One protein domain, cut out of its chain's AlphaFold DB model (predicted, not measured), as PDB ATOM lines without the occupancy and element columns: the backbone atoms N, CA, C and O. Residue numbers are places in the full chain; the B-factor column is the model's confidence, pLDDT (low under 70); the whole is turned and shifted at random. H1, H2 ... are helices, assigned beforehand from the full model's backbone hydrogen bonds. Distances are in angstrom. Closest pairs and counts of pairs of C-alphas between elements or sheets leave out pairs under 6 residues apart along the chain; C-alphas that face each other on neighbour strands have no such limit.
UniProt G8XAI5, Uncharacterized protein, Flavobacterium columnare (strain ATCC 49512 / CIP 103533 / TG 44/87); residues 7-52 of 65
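What this domain is: This is residues 7 to 52 of the 65 residues of an uncharacterized protein of Flavobacterium columnare (strain ATCC 49512 / CIP 103533 / TG 44/87) (UniProt G8XAI5). Picture one helix, H1, held out as a free arm on a thin link, beside a small compact body in which three short helices, H2, H3 and H4, follow one another, H2 joined to H3 by a tight link of one residue and H3 to H4 by one long loop. Residues 7 to 14 of H1 and residues 16 to 22 of the link stick out, and the loop of residues 33 to 46 folds back to bring H4 near H2. The printed part has 46 residues, with four named helices in the order H1, H2, H3, H4 and no named strand; its class is all helix, though under half of the residues, 22, are in named elements. It is only just loose, close to compact, with a radius of gyration of the C-alphas of 11.4 A and spans of 30 by 22 by 17 A.

How they stand to each other: Start at H1, residues 7 to 15, which touches no helix. It is apart from H2, residues 23 to 27, from H3, residues 29 to 32, and from H4, residues 47 to 50. Look next at the C-alphas of His 27 and Ala 47, 6.0 A apart: they are the closest of H2 and H4, which are close but not clearly touching. H2 and H3 meet only through their link, and H3 and H4 are apart. In H1 and H2 every O i to N i+4 pair is within hydrogen-bond range; H3 and H4 are too short for such a pair, and each has its one O i to N i+3 pair within range.

Where its parts are: Find C-alpha 7 at (-14.342, 49.531, -58.118); from there H1 runs 12.5 A to C-alpha 15 at (-15.199, 39.730, -50.488). H2 spans 6.3 A from Ser 23 to His 27, and H3 spans 5.1 A from Asn 29 to Lys 32. H4 spans 5.2 A from Ala 47 and ends at C-alpha 50 at (-25.376, 35.098, -35.343).

The domain as a whole: The two C-alphas farthest apart, those of Ser 7 and Gly 52, are 33.5 A apart. The printed part has no cut; the link from H3 to H4 is long, that from H1 to H2 short and that from H2 to H3 tight. The mean pLDDT of the printed part is 73.0, and residues 7 to 25 are under 70.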
ATOM      1  N   SER A   7     -15.385  50.327 -58.783       45.50
ATOM      2  CA  SER A   7     -14.342  49.531 -58.118       45.50
ATOM      3  C   SER A   7     -14.674  49.193 -56.655       45.50
ATOM      4  O   SER A   7     -14.507  48.052 -56.229       45.50
ATOM      5  N   VAL A   8     -15.230  50.136 -55.887       45.50
ATOM      6  CA  VAL A   8     -15.400  49.957 -54.432       45.50
ATOM      7  C   VAL A   8     -16.561  49.015 -54.098       45.50
ATOM      8  O   VAL A   8     -16.388  48.075 -53.325       45.50
ATOM      9  N   LEU A   9     -17.722  49.191 -54.739       45.06
ATOM     10  CA  LEU A   9     -18.907  48.360 -54.488       45.06
ATOM     11  C   LEU A   9     -18.670  46.895 -54.894       45.06
ATOM     12  O   LEU A   9     -19.070  45.967 -54.194       45.06
ATOM     13  N   THR A  10     -17.932  46.686 -55.986       40.91
ATOM     14  CA  THR A  10     -17.610  45.344 -56.479       40.91
ATOM     15  C   THR A  10     -16.572  44.632 -55.601       40.91
ATOM     16  O   THR A  10     -16.658  43.417 -55.421       40.91
ATOM     17  N   VAL A  11     -15.612  45.352 -55.006       41.38
ATOM     18  CA  VAL A  11     -14.660  44.775 -54.033       41.38
ATOM     19  C   VAL A  11     -15.363  44.390 -52.728       41.38
ATOM     20  O   VAL A  11     -15.061  43.338 -52.163       41.38
ATOM     21  N   VAL A  12     -16.330  45.186 -52.267       45.75
ATOM     22  CA  VAL A  12     -17.114  44.882 -51.057       45.75
ATOM     23  C   VAL A  12     -17.966  43.620 -51.255       45.75
ATOM     24  O   VAL A  12     -17.913  42.717 -50.421       45.75
ATOM     25  N   LEU A  13     -18.656  43.490 -52.392       42.62
ATOM     26  CA  LEU A  13     -19.492  42.320 -52.703       42.62
ATOM     27  C   LEU A  13     -18.689  41.048 -53.025       42.62
ATOM     28  O   LEU A  13     -19.069  39.964 -52.589       42.62
ATOM     29  N   ARG A  14     -17.548  41.143 -53.722       40.75
ATOM     30  CA  ARG A  14     -16.705  39.962 -54.016       40.75
ATOM     31  C   ARG A  14     -16.027  39.384 -52.773       40.75
ATOM     32  O   ARG A  14     -15.770  38.184 -52.729       40.75
ATOM     33  N   ASN A  15     -15.776  40.200 -51.749       40.19
ATOM     34  CA  ASN A  15     -15.199  39.730 -50.488       40.19
ATOM     35  C   ASN A  15     -16.214  39.018 -49.580       40.19
ATOM     36  O   ASN A  15     -15.804  38.192 -48.768       40.19
ATOM     37  N   ALA A  16     -17.516  39.274 -49.743       46.62
ATOM     38  CA  ALA A  16     -18.572  38.586 -48.996       46.62
ATOM     39  C   ALA A  16     -18.680  37.085 -49.349       46.62
ATOM     40  O   ALA A  16     -19.207  36.299 -48.567       46.62
ATOM     41  N   LEU A  17     -18.123  36.667 -50.493       45.50
ATOM     42  CA  LEU A  17     -18.101  35.268 -50.934       45.50
ATOM     43  C   LEU A  17     -16.960  34.432 -50.313       45.50
ATOM     44  O   LEU A  17     -16.919  33.220 -50.515       45.50
ATOM     45  N   ARG A  18     -16.055  35.026 -49.516       48.00
ATOM     46  CA  ARG A  18     -15.075  34.284 -48.692       48.00
ATOM     47  C   ARG A  18     -15.621  34.125 -47.271       48.00
ATOM     48  O   ARG A  18     -15.370  34.928 -46.378       48.00
ATOM     49  N   LYS A  19     -16.424  33.076 -47.117       46.69
ATOM     50  CA  LYS A  19     -17.456  32.859 -46.093       46.69
ATOM     51  C   LYS A  19     -17.031  32.688 -44.623       46.69
ATOM     52  O   LYS A  19     -17.902  32.400 -43.815       46.69
ATOM     53  N   SER A  20     -15.770  32.838 -44.227       52.59
ATOM     54  CA  SER A  20     -15.397  32.524 -42.830       52.59
ATOM     55  C   SER A  20     -14.326  33.415 -42.216       52.59
ATOM     56  O   SER A  20     -14.430  33.749 -41.041       52.59
ATOM     57  N   GLU A  21     -13.333  33.869 -42.977       42.03
ATOM     58  CA  GLU A  21     -12.204  34.577 -42.360       42.03
ATOM     59  C   GLU A  21     -12.486  36.059 -42.092       42.03
ATOM     60  O   GLU A  21     -11.942  36.619 -41.146       42.03
ATOM     61  N   ARG A  22     -13.346  36.715 -42.891       54.22
ATOM     62  CA  ARG A  22     -13.554  38.175 -42.802       54.22
ATOM     63  C   ARG A  22     -14.781  38.616 -42.009       54.22
ATOM     64  O   ARG A  22     -14.831  39.780 -41.620       54.22
ATOM     65  N   SER A  23     -15.728  37.714 -41.725       57.78
ATOM     66  CA  SER A  23     -16.947  38.063 -40.972       57.78
ATOM     67  C   SER A  23     -16.589  38.630 -39.599       57.78
ATOM     68  O   SER A  23     -17.027  39.725 -39.256       57.78
ATOM     69  N   GLY A  24     -15.675  37.968 -38.875       61.94
ATOM     70  CA  GLY A  24     -15.176  38.464 -37.589       61.94
ATOM     71  C   GLY A  24     -14.576  39.871 -37.682       61.94
ATOM     72  O   GLY A  24     -14.831  40.708 -36.826       61.94
ATOM     73  N   TYR A  25     -13.848  40.180 -38.759       69.31
ATOM     74  CA  TYR A  25     -13.249  41.505 -38.936       69.31
ATOM     75  C   TYR A  25     -14.270  42.605 -39.249       69.31
ATOM     76  O   TYR A  25     -14.072  43.725 -38.787       69.31
ATOM     77  N   ILE A  26     -15.331  42.316 -40.011       83.19
ATOM     78  CA  ILE A  26     -16.353  43.316 -40.381       83.19
ATOM     79  C   ILE A  26     -17.255  43.643 -39.189       83.19
ATOM     80  O   ILE A  26     -17.583  44.808 -38.976       83.19
ATOM     81  N   HIS A  27     -17.610  42.648 -38.374       87.44
ATOM     82  CA  HIS A  27     -18.418  42.860 -37.169       87.44
ATOM     83  C   HIS A  27     -17.721  43.765 -36.142       87.44
ATOM     84  O   HIS A  27     -18.383  44.472 -35.392       87.44
ATOM     85  N   LEU A  28     -16.386  43.809 -36.153       90.50
ATOM     86  CA  LEU A  28     -15.602  44.678 -35.276       90.50
ATOM     87  C   LEU A  28     -15.518  46.136 -35.748       90.50
ATOM     88  O   LEU A  28     -15.037  46.966 -34.985       90.50
ATOM     89  N   ASN A  29     -15.957  46.476 -36.963       92.38
ATOM     90  CA  ASN A  29     -15.922  47.860 -37.455       92.38
ATOM     91  C   ASN A  29     -16.621  48.855 -36.508       92.38
ATOM     92  O   ASN A  29     -15.954  49.789 -36.069       92.38
ATOM     93  N   PRO A  30     -17.889  48.648 -36.094       92.62
ATOM     94  CA  PRO A  30     -18.558  49.586 -35.191       92.62
ATOM     95  C   PRO A  30     -17.915  49.644 -33.791       92.62
ATOM     96  O   PRO A  30     -18.053  50.655 -33.109       92.62
ATOM     97  N   VAL A  31     -17.170  48.608 -33.376       93.19
ATOM     98  CA  VAL A  31     -16.387  48.616 -32.125       93.19
ATOM     99  C   VAL A  31     -15.103  49.434 -32.279       93.19
ATOM    100  O   VAL A  31     -14.772  50.244 -31.416       93.19
ATOM    101  N   LYS A  32     -14.379  49.264 -33.393       93.50
ATOM    102  CA  LYS A  32     -13.161  50.036 -33.703       93.50
ATOM    103  C   LYS A  32     -13.446  51.527 -33.839       93.50
ATOM    104  O   LYS A  32     -12.642  52.333 -33.382       93.50
ATOM    105  N   ASP A  33     -14.599  51.860 -34.405       95.94
ATOM    106  CA  ASP A  33     -15.081  53.234 -34.539       95.94
ATOM    107  C   ASP A  33     -15.724  53.760 -33.240       95.94
ATOM    108  O   ASP A  33     -16.207  54.889 -33.204       95.94
ATOM    109  N   GLN A  34     -15.726  52.955 -32.167       94.62
ATOM    110  CA  GLN A  34     -16.258  53.286 -30.841       94.62
ATOM    111  C   GLN A  34     -17.748  53.670 -30.832       94.62
ATOM    112  O   GLN A  34     -18.212  54.367 -29.931       94.62
ATOM    113  N   ILE A  35     -18.514  53.198 -31.817       95.44
ATOM    114  CA  ILE A  35     -19.966  53.398 -31.902       95.44
ATOM    115  C   ILE A  35     -20.679  52.483 -30.900       95.44
ATOM    116  O   ILE A  35     -21.675  52.874 -30.296       95.44
ATOM    117  N   VAL A  36     -20.164  51.263 -30.720       94.88
ATOM    118  CA  VAL A  36     -20.710  50.248 -29.807       94.88
ATOM    119  C   VAL A  36     -19.600  49.519 -29.051       94.88
ATOM    120  O   VAL A  36     -18.445  49.522 -29.476       94.88
ATOM    121  N   VAL A  37     -19.952  48.868 -27.939       95.38
ATOM    122  CA  VAL A  37     -19.006  48.079 -27.132       95.38
ATOM    123  C   VAL A  37     -18.868  46.662 -27.681       95.38
ATOM    124  O   VAL A  37     -17.743  46.178 -27.812       95.38
ATOM    125  N   MET A  38     -19.982  46.019 -28.045       94.25
ATOM    126  CA  MET A  38     -19.983  44.689 -28.656       94.25
ATOM    127  C   MET A  38     -20.514  44.731 -30.097       94.25
ATOM    128  O   MET A  38     -21.405  45.525 -30.404       94.25
ATOM    129  N   PRO A  39     -20.001  43.892 -31.015       91.62
ATOM    130  CA  PRO A  39     -20.450  43.863 -32.410       91.62
ATOM    131  C   PRO A  39     -21.957  43.679 -32.618       91.62
ATOM    132  O   PRO A  39     -22.535  44.232 -33.559       91.62
ATOM    133  N   GLU A  40     -22.583  42.875 -31.766       92.12
ATOM    134  CA  GLU A  40     -24.011  42.583 -31.754       92.12
ATOM    135  C   GLU A  40     -24.858  43.748 -31.220       92.12
ATOM    136  O   GLU A  40     -26.053  43.809 -31.490       92.12
ATOM    137  N   ASP A  41     -24.274  44.746 -30.560       93.88
ATOM    138  CA  ASP A  41     -25.027  45.936 -30.144       93.88
ATOM    139  C   ASP A  41     -25.370  46.841 -31.338       93.88
ATOM    140  O   ASP A  41     -26.315  47.630 -31.274       93.88
ATOM    141  N   TYR A  42     -24.658  46.711 -32.463       92.44
ATOM    142  CA  TYR A  42     -24.959  47.482 -33.663       92.44
ATOM    143  C   TYR A  42     -26.176  46.897 -34.390       92.44
ATOM    144  O   TYR A  42     -26.091  45.839 -35.013       92.44
ATOM    145  N   TYR A  43     -27.312  47.600 -34.322       87.31
ATOM    146  CA  TYR A  43     -28.613  47.136 -34.828       87.31
ATOM    147  C   TYR A  43     -28.573  46.656 -36.289       87.31
ATOM    148  O   TYR A  43     -29.174  45.642 -36.632       87.31
ATOM    149  N   PHE A  44     -27.794  47.336 -37.133       86.38
ATOM    150  CA  PHE A  44     -27.634  47.010 -38.553       86.38
ATOM    151  C   PHE A  44     -26.439  46.081 -38.840       86.38
ATOM    152  O   PHE A  44     -25.847  46.132 -39.920       86.38
ATOM    153  N   SER A  45     -26.051  45.242 -37.879       85.31
ATOM    154  CA  SER A  45     -25.002  44.231 -38.030       85.31
ATOM    155  C   SER A  45     -25.595  42.832 -38.086       85.31
ATOM    156  O   SER A  45     -26.347  42.439 -37.196       85.31
ATOM    157  N   SER A  46     -25.132  42.011 -39.031       86.75
ATOM    158  CA  SER A  46     -25.450  40.579 -39.018       86.75
ATOM    159  C   SER A  46     -24.800  39.807 -37.861       86.75
ATOM    160  O   SER A  46     -25.141  38.648 -37.636       86.75
ATOM    161  N   ALA A  47     -23.935  40.447 -37.057       89.19
ATOM    162  CA  ALA A  47     -23.501  39.898 -35.768       89.19
ATOM    163  C   ALA A  47     -24.700  39.588 -34.853       89.19
ATOM    164  O   ALA A  47     -24.682  38.575 -34.158       89.19
ATOM    165  N   ARG A  48     -25.770  40.398 -34.915       91.06
ATOM    166  CA  ARG A  48     -27.023  40.148 -34.182       91.06
ATOM    167  C   ARG A  48     -27.698  38.862 -34.616       91.06
ATOM    168  O   ARG A  48     -28.122  38.095 -33.758       91.06
ATOM    169  N   ASN A  49     -27.743  38.599 -35.924       88.06
ATOM    170  CA  ASN A  49     -28.298  37.356 -36.450       88.06
ATOM    171  C   ASN A  49     -27.531  36.140 -35.910       88.06
ATOM    172  O   ASN A  49     -28.156  35.181 -35.465       88.06
ATOM    173  N   TYR A  50     -26.194  36.189 -35.890       83.31
ATOM    174  CA  TYR A  50     -25.376  35.098 -35.343       83.31
ATOM    175  C   TYR A  50     -25.508  34.944 -33.821       83.31
ATOM    176  O   TYR A  50     -25.398  33.830 -33.315       83.31
ATOM    177  N   ALA A  51     -25.774  36.036 -33.103       87.00
ATOM    178  CA  ALA A  51     -26.038  36.036 -31.665       87.00
ATOM    179  C   ALA A  51     -27.492  35.667 -31.301       87.00
ATOM    180  O   ALA A  51     -27.816  35.567 -30.120       87.00
ATOM    181  N   GLY A  52     -28.379  35.471 -32.287       87.25
ATOM    182  CA  GLY A  52     -29.796  35.174 -32.056       87.25
ATOM    183  C   GLY A  52     -30.599  36.342 -31.473       87.25
ATOM    184  O   GLY A  52     -31.646  36.116 -30.869       87.25
TER     185      GLY A  52